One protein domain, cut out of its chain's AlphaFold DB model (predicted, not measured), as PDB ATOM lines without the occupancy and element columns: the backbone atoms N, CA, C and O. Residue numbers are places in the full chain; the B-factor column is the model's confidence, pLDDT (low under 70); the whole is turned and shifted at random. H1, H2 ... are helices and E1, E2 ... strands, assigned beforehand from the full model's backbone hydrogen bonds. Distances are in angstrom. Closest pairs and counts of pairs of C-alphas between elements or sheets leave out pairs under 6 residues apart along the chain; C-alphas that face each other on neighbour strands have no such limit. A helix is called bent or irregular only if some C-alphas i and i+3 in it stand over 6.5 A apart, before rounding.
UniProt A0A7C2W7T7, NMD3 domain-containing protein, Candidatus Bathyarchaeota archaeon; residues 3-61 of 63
ATOM      1  N   GLU A   3     149.393 124.194 180.021       95.94
ATOM      2  CA  GLU A   3     148.429 124.908 180.856       95.94
ATOM      3  C   GLU A   3     147.120 124.113 180.880       95.94
ATOM      4  O   GLU A   3     146.610 123.751 179.819       95.94
ATOM      5  N   GLU A   4     146.603 123.796 182.068       95.69
ATOM      6  CA  GLU A   4     145.280 123.175 182.197       95.69
ATOM      7  C   GLU A   4     144.197 124.191 181.853       95.69
ATOM      8  O   GLU A   4     144.267 125.356 182.241       95.69
ATOM      9  N   VAL A   5     143.191 123.734 181.121       94.06
ATOM     10  CA  VAL A   5     142.030 124.532 180.733       94.06
ATOM     11  C   VAL A   5     140.774 123.711 180.982       94.06
ATOM     12  O   VAL A   5     140.836 122.486 181.111       94.06
ATOM     13  N   ASP A   6     139.617 124.365 181.038       91.94
ATOM     14  CA  ASP A   6     138.363 123.633 181.187       91.94
ATOM     15  C   ASP A   6     138.192 122.612 180.046       91.94
ATOM     16  O   ASP A   6     138.304 122.938 178.860       91.94
ATOM     17  N   GLY A   7     137.987 121.348 180.416       89.06
ATOM     18  CA  GLY A   7     137.861 120.237 179.477       89.06
ATOM     19  C   GLY A   7     139.157 119.767 178.798       89.06
ATOM     20  O   GLY A   7     139.066 118.980 177.851       89.06
ATOM     21  N   GLY A   8     140.352 120.193 179.237       93.19
ATOM     22  CA  GLY A   8     141.597 119.660 178.676       93.19
ATOM     23  C   GLY A   8     142.890 120.382 179.057       93.19
ATOM     24  O   GLY A   8     143.074 120.867 180.169       93.19
ATOM     25  N   VAL A   9     143.834 120.395 178.113       95.25
ATOM     26  CA  VAL A   9     145.166 120.978 178.291       95.25
ATOM     27  C   VAL A   9     145.622 121.678 177.017       95.25
ATOM     28  O   VAL A   9     145.536 121.120 175.920       95.25
ATOM     29  N   ASP A  10     146.174 122.874 177.176       95.81
ATOM     30  CA  ASP A  10     146.855 123.607 176.120       95.81
ATOM     31  C   ASP A  10     148.364 123.362 176.202       95.81
ATOM     32  O   ASP A  10     148.998 123.544 177.241       95.81
ATOM     33  N   ILE A  11     148.981 122.979 175.081       95.44
ATOM     34  CA  ILE A  11     150.424 122.719 174.995       95.44
ATOM     35  C   ILE A  11     151.062 123.707 174.016       95.44
ATOM     36  O   ILE A  11     150.812 123.681 172.811       95.44
ATOM     37  N   LYS A  12     151.941 124.572 174.532       94.62
ATOM     38  CA  LYS A  12     152.704 125.553 173.747       94.62
ATOM     39  C   LYS A  12     154.001 124.913 173.259       94.62
ATOM     40  O   LYS A  12     154.861 124.536 174.066       94.62
ATOM     41  N   LEU A  13     154.142 124.827 171.936       94.00
ATOM     42  CA  LEU A  13     155.291 124.245 171.243       94.00
ATOM     43  C   LEU A  13     156.056 125.319 170.453       94.00
ATOM     44  O   LEU A  13     155.429 126.211 169.884       94.00
ATOM     45  N   PRO A  14     157.397 125.230 170.373       90.81
ATOM     46  CA  PRO A  14     158.218 126.228 169.685       90.81
ATOM     47  C   PRO A  14     158.221 126.075 168.155       90.81
ATOM     48  O   PRO A  14     158.718 126.953 167.456       90.81
ATOM     49  N   SER A  15     157.709 124.960 167.622       90.81
ATOM     50  CA  SER A  15     157.772 124.630 166.197       90.81
ATOM     51  C   SER A  15     156.437 124.111 165.669       90.81
ATOM     52  O   SER A  15     155.801 123.246 166.278       90.81
ATOM     53  N   ILE A  16     156.058 124.612 164.490       92.38
ATOM     54  CA  ILE A  16     154.880 124.180 163.728       92.38
ATOM     55  C   ILE A  16     154.997 122.708 163.318       92.38
ATOM     56  O   ILE A  16     154.034 121.953 163.448       92.38
ATOM     57  N   ASP A  17     156.176 122.279 162.865       93.81
ATOM     58  CA  ASP A  17     156.385 120.903 162.403       93.81
ATOM     59  C   ASP A  17     156.273 119.908 163.556       93.81
ATOM     60  O   ASP A  17     155.689 118.832 163.408       93.81
ATOM     61  N   LEU A  18     156.784 120.290 164.731       94.81
ATOM     62  CA  LEU A  18     156.640 119.490 165.942       94.81
ATOM     63  C   LEU A  18     155.167 119.384 166.358       94.81
ATOM     64  O   LEU A  18     154.697 118.283 166.640       94.81
ATOM     65  N   ALA A  19     154.429 120.499 166.329       95.75
ATOM     66  CA  ALA A  19     153.002 120.514 166.644       95.75
ATOM     67  C   ALA A  19     152.200 119.583 165.727       95.75
ATOM     68  O   ALA A  19     151.403 118.781 166.212       95.75
ATOM     69  N   ARG A  20     152.467 119.611 164.417       96.06
ATOM     70  CA  ARG A  20     151.811 118.728 163.441       96.06
ATOM     71  C   ARG A  20     152.140 117.256 163.652       96.06
ATOM     72  O   ARG A  20     151.238 116.424 163.598       96.06
ATOM     73  N   LYS A  21     153.408 116.923 163.919       96.75
ATOM     74  CA  LYS A  21     153.818 115.539 164.211       96.75
ATOM     75  C   LYS A  21     153.105 114.999 165.450       96.75
ATOM     76  O   LYS A  21     152.524 113.919 165.387       96.75
ATOM     77  N   ILE A  22     153.095 115.765 166.542       96.25
ATOM     78  CA  ILE A  22     152.425 115.373 167.790       96.25
ATOM     79  C   ILE A  22     150.914 115.234 167.570       96.25
ATOM     80  O   ILE A  22     150.342 114.201 167.912       96.25
ATOM     81  N   ALA A  23     150.270 116.215 166.932       96.12
ATOM     82  CA  ALA A  23     148.840 116.152 166.635       96.12
ATOM     83  C   ALA A  23     148.473 114.948 165.753       96.12
ATOM     84  O   ALA A  23     147.470 114.280 166.003       96.12
ATOM     85  N   GLY A  24     149.306 114.626 164.758       96.00
ATOM     86  CA  GLY A  24     149.144 113.445 163.913       96.00
ATOM     87  C   GLY A  24     149.240 112.137 164.703       96.00
ATOM     88  O   GLY A  24     148.408 111.248 164.513       96.00
ATOM     89  N   LEU A  25     150.199 112.035 165.631       96.31
ATOM     90  CA  LEU A  25     150.315 110.884 166.531       96.31
ATOM     91  C   LEU A  25     149.088 110.751 167.440       96.31
ATOM     92  O   LEU A  25     148.564 109.648 167.582       96.31
ATOM     93  N   ILE A  26     148.584 111.851 168.004       95.06
ATOM     94  CA  ILE A  26     147.376 111.821 168.841       95.06
ATOM     95  C   ILE A  26     146.170 111.380 168.005       95.06
ATOM     96  O   ILE A  26     145.469 110.446 168.375       95.06
ATOM     97  N   LYS A  27     145.963 111.971 166.825       94.69
ATOM     98  CA  LYS A  27     144.862 111.597 165.925       94.69
ATOM     99  C   LYS A  27     144.914 110.131 165.481       94.69
ATOM    100  O   LYS A  27     143.866 109.530 165.266       94.69
ATOM    101  N   LYS A  28     146.112 109.558 165.326       95.06
ATOM    102  CA  LYS A  28     146.294 108.144 164.959       95.06
ATOM    103  C   LYS A  28     145.907 107.194 166.096       95.06
ATOM    104  O   LYS A  28     145.344 106.141 165.824       95.06
ATOM    105  N   ASN A  29     146.231 107.549 167.338       96.25
ATOM    106  CA  ASN A  29     146.045 106.670 168.498       96.25
ATOM    107  C   ASN A  29     144.714 106.897 169.233       96.25
ATOM    108  O   ASN A  29     144.242 106.004 169.930       96.25
ATOM    109  N   PHE A  30     144.087 108.063 169.067       92.69
ATOM    110  CA  PHE A  30     142.872 108.452 169.781       92.69
ATOM    111  C   PHE A  30     141.764 108.886 168.811       92.69
ATOM    112  O   PHE A  30     142.019 109.511 167.781       92.69
ATOM    113  N   LYS A  31     140.499 108.604 169.155       92.44
ATOM    114  CA  LYS A  31     139.324 109.024 168.368       92.44
ATOM    115  C   LYS A  31     139.021 110.515 168.562       92.44
ATOM    116  O   LYS A  31     138.074 110.890 169.252       92.44
ATOM    117  N   VAL A  32     139.810 111.370 167.914       94.56
ATOM    118  CA  VAL A  32     139.672 112.831 167.992       94.56
ATOM    119  C   VAL A  32     139.341 113.468 166.638       94.56
ATOM    120  O   VAL A  32     139.700 112.971 165.569       94.56
ATOM    121  N   GLN A  33     138.628 114.590 166.669       94.56
ATOM    122  CA  GLN A  33     138.553 115.548 165.569       94.56
ATOM    123  C   GLN A  33     139.696 116.549 165.697       94.56
ATOM    124  O   GLN A  33     140.042 116.960 166.799       94.56
ATOM    125  N   MET A  34     140.259 116.945 164.559       95.00
ATOM    126  CA  MET A  34     141.362 117.897 164.487       95.00
ATOM    127  C   MET A  34     140.933 119.102 163.656       95.00
ATOM    128  O   MET A  34     140.420 118.920 162.551       95.00
ATOM    129  N   LYS A  35     141.174 120.311 164.167       96.06
ATOM    130  CA  LYS A  35     140.967 121.573 163.449       96.06
ATOM    131  C   LYS A  35     142.209 122.449 163.589       96.06
ATOM    132  O   LYS A  35     142.623 122.750 164.703       96.06
ATOM    133  N   GLU A  36     142.781 122.865 162.464       96.00
ATOM    134  CA  GLU A  36     143.902 123.810 162.434       96.00
ATOM    135  C   GLU A  36     143.392 125.239 162.219       96.00
ATOM    136  O   GLU A  36     142.444 125.469 161.464       96.00
ATOM    137  N   SER A  37     144.035 126.208 162.865       95.12
ATOM    138  CA  SER A  37     143.850 127.630 162.591       95.12
ATOM    139  C   SER A  37     145.184 128.370 162.629       95.12
ATOM    140  O   SER A  37     146.077 128.060 163.420       95.12
ATOM    141  N   PHE A  38     145.314 129.366 161.755       92.12
ATOM    142  CA  PHE A  38     146.472 130.248 161.699       92.12
ATOM    143  C   PHE A  38     146.051 131.655 162.092       92.12
ATOM    144  O   PHE A  38     145.026 132.154 161.630       92.12
ATOM    145  N   LYS A  39     146.860 132.292 162.935       88.69
ATOM    146  CA  LYS A  39     146.712 133.706 163.257       88.69
ATOM    147  C   LYS A  39     148.057 134.394 163.112       88.69
ATOM    148  O   LYS A  39     149.056 133.924 163.660       88.69
ATOM    149  N   ASP A  40     148.067 135.515 162.406       86.94
ATOM    150  CA  ASP A  40     149.218 136.405 162.403       86.94
ATOM    151  C   ASP A  40     149.305 137.062 163.791       86.94
ATOM    152  O   ASP A  40     148.360 137.695 164.264       86.94
ATOM    153  N   SER A  41     150.411 136.831 164.496       81.56
ATOM    154  CA  SER A  41     150.662 137.330 165.853       81.56
ATOM    155  C   SER A  41     151.557 138.568 165.876       81.56
ATOM    156  O   SER A  41     151.867 139.079 166.948       81.56
ATOM    157  N   GLY A  42     151.999 139.036 164.711       83.56
ATOM    158  CA  GLY A  42     152.853 140.207 164.564       83.56
ATOM    159  C   GLY A  42     153.604 140.199 163.240       83.56
ATOM    160  O   GLY A  42     153.370 139.350 162.379       83.56
ATOM    161  N   TRP A  43     154.540 141.131 163.092       84.12
ATOM    162  CA  TRP A  43     155.372 141.261 161.899       84.12
ATOM    163  C   TRP A  43     156.850 141.136 162.262       84.12
ATOM    164  O   TRP A  43     157.367 141.929 163.050       84.12
ATOM    165  N   ASP A  44     157.535 140.152 161.683       80.88
ATOM    166  CA  ASP A  44     158.978 140.012 161.820       80.88
ATOM    167  C   ASP A  44     159.668 140.979 160.854       80.88
ATOM    168  O   ASP A  44     159.807 140.711 159.657       80.88
ATOM    169  N   ARG A  45     160.110 142.126 161.381       82.06
ATOM    170  CA  ARG A  45     160.857 143.131 160.608       82.06
ATOM    171  C   ARG A  45     162.229 142.630 160.149       82.06
ATOM    172  O   ARG A  45     162.728 143.138 159.154       82.06
ATOM    173  N   SER A  46     162.819 141.645 160.830       82.50
ATOM    174  CA  SER A  46     164.133 141.098 160.466       82.50
ATOM    175  C   SER A  46     164.057 140.127 159.287       82.50
ATOM    176  O   SER A  46     164.976 140.062 158.477       82.50
ATOM    177  N   ARG A  47     162.943 139.392 159.165       79.62
ATOM    178  CA  ARG A  47     162.728 138.386 158.111       79.62
ATOM    179  C   ARG A  47     161.729 138.811 157.035       79.62
ATOM    180  O   ARG A  47     161.516 138.059 156.086       79.62
ATOM    181  N   GLY A  48     161.095 139.974 157.191       84.00
ATOM    182  CA  GLY A  48     160.105 140.512 156.255       84.00
ATOM    183  C   GLY A  48     158.848 139.649 156.118       84.00
ATOM    184  O   GLY A  48     158.233 139.627 155.055       84.00
ATOM    185  N   LYS A  49     158.487 138.882 157.156       79.50
ATOM    186  CA  LYS A  49     157.346 137.952 157.137       79.50
ATOM    187  C   LYS A  49     156.505 138.106 158.408       79.50
ATOM    188  O   LYS A  49     157.055 138.430 159.458       79.50
ATOM    189  N   PRO A  50     155.187 137.854 158.363       80.75
ATOM    190  CA  PRO A  50     154.375 137.846 159.572       80.75
ATOM    191  C   PRO A  50     154.817 136.720 160.515       80.75
ATOM    192  O   PRO A  50     155.091 135.598 160.079       80.75
ATOM    193  N   PHE A  51     154.846 137.006 161.817       82.50
ATOM    194  CA  PHE A  51     154.893 135.958 162.829       82.50
ATOM    195  C   PHE A  51     153.564 135.216 162.786       82.50
ATOM    196  O   PHE A  51     152.512 135.811 163.001       82.50
ATOM    197  N   ARG A  52     153.608 133.918 162.493       84.94
ATOM    198  CA  ARG A  52     152.411 133.083 162.396       84.94
ATOM    199  C   ARG A  52     152.339 132.144 163.580       84.94
ATOM    200  O   ARG A  52     153.256 131.362 163.813       84.94
ATOM    201  N   LYS A  53     151.212 132.178 164.283       90.62
ATOM    202  CA  LYS A  53     150.862 131.196 165.303       90.62
ATOM    203  C   LYS A  53     149.922 130.163 164.689       90.62
ATOM    204  O   LYS A  53     148.836 130.510 164.228       90.62
ATOM    205  N   LEU A  54     150.341 128.899 164.705       93.94
ATOM    206  CA  LEU A  54     149.467 127.756 164.444       93.94
ATOM    207  C   LEU A  54     148.811 127.327 165.757       93.94
ATOM    208  O   LEU A  54     149.498 127.144 166.761       93.94
ATOM    209  N   THR A  55     147.498 127.138 165.732       96.00
ATOM    210  CA  THR A  55     146.748 126.458 166.792       96.00
ATOM    211  C   THR A  55     146.129 125.194 166.209       96.00
ATOM    212  O   THR A  55     145.488 125.242 165.160       96.00
ATOM    213  N   ILE A  56     146.331 124.058 166.878       97.12
ATOM    214  CA  ILE A  56     145.723 122.778 166.504       97.12
ATOM    215  C   ILE A  56     144.794 122.367 167.639       97.12
ATOM    216  O   ILE A  56     145.257 122.024 168.722       97.12
ATOM    217  N   LEU A  57     143.488 122.401 167.389       96.12
ATOM    218  CA  LEU A  57     142.483 121.923 168.329       96.12
ATOM    219  C   LEU A  57     142.246 120.431 168.103       96.12
ATOM    220  O   LEU A  57     141.926 120.018 166.984       96.12
ATOM    221  N   LEU A  58     142.355 119.645 169.172       95.50
ATOM    222  CA  LEU A  58     142.034 118.222 169.194       95.50
ATOM    223  C   LEU A  58     140.855 118.000 170.142       95.50
ATOM    224  O   LEU A  58     140.974 118.234 171.339       95.50
ATOM    225  N   ARG A  59     139.710 117.560 169.612       94.56
ATOM    226  CA  ARG A  59     138.487 117.318 170.393       94.56
ATOM    227  C   ARG A  59     138.119 115.844 170.358       94.56
ATOM    228  O   ARG A  59     138.037 115.270 169.274       94.56
ATOM    229  N   SER A  60     137.865 115.235 171.514       91.56
ATOM    230  CA  SER A  60     137.304 113.879 171.565       91.56
ATOM    231  C   SER A  60     135.966 113.833 170.826       91.56
ATOM    232  O   SER A  60     135.153 114.746 170.953       91.56
ATOM    233  N   ARG A  61     135.727 112.774 170.045       82.12
ATOM    234  CA  ARG A  61     134.416 112.547 169.410       82.12
ATOM    235  C   ARG A  61     133.355 112.016 170.380       82.12
ATOM    236  O   ARG A  61     132.200 111.937 169.986       82.12
TER     237      ARG A  61
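AT A GLANCE: This is residues 3 to 61 of the 63 residues of the protein "NMD3 domain-containing protein" of Candidatus Bathyarchaeota archaeon (UniProt A0A7C2W7T7). A long two-stranded hairpin, E3 and E4, makes the long axis of the domain; helix H1 packs on its half away from the turn, and a much smaller hairpin, E1 and E2, has its second strand near E4. E1 lies farthest out from the middle, while E4 and E3 have their centres nearest to it. The printed part has 59 residues, with one named helix and four named strands in the order E1, E2, H1, E3, E4. They make two separate antiparallel sheets of two strands each, E1 - E2 and E3 - E4, and the class is mixed, helices and strands. The whole is loose, with a radius of gyration of the C-alphas of 13.5 A, and elongated, spanning 41 by 24 by 16 A.

IN THESE COORDINATES: Strand E1 takes residues 3 to 5 and begins at C-alpha 3, (148.429, 124.908, 180.856). Strand E2 follows with residues 8 to 11. Helix H1, residues 16 to 29, is 20.2 A long from first to last C-alpha and begins at C-alpha 16, (154.880, 124.180, 163.728). Strand E3, residues 32 to 44, is the longest strand by residues and measures 33.9 A. Strand E4, residues 49 to 60, measures 34.5 A and ends at C-alpha 60, (137.304, 113.879, 171.565).

HOW THE PARTS SIT: E1 and E2 form a hairpin, antiparallel at 149 degrees between their directions, with N 3 and O 10 within hydrogen-bond range at 2.9 A and N 10 and O 3 at 2.8 A. E2 and E4 are near each other, with no pair of C-alphas within 8 A but 7 pairs within 10 A. E1 is apart from H1, E3 and E4, and E2 is apart from E3. In H1 every O i to N i+4 pair is within hydrogen-bond range, and the helix is not bent. H1 and E4 have 6 pairs of C-alphas within 8 A, the closest being those of Ile 16 and Leu 54, 6.5 A apart. H1 and E3 have 4 such pairs, the closest being the C-alphas of Lys 27 and Met 34, 7.3 A apart. E3 and E4 form the second hairpin, antiparallel at 162 degrees, with N 33 and O 59 within hydrogen-bond range at 2.8 A and N 44 and O 49 at 2.9 A.

THE WHOLE: The two C-alphas farthest apart are those of Ser 46 and Arg 61, at 42.2 A. The four links between the named elements are tight. The printed part has no cut. The mean pLDDT of the printed part is 91.5, and no printed residue is under 70.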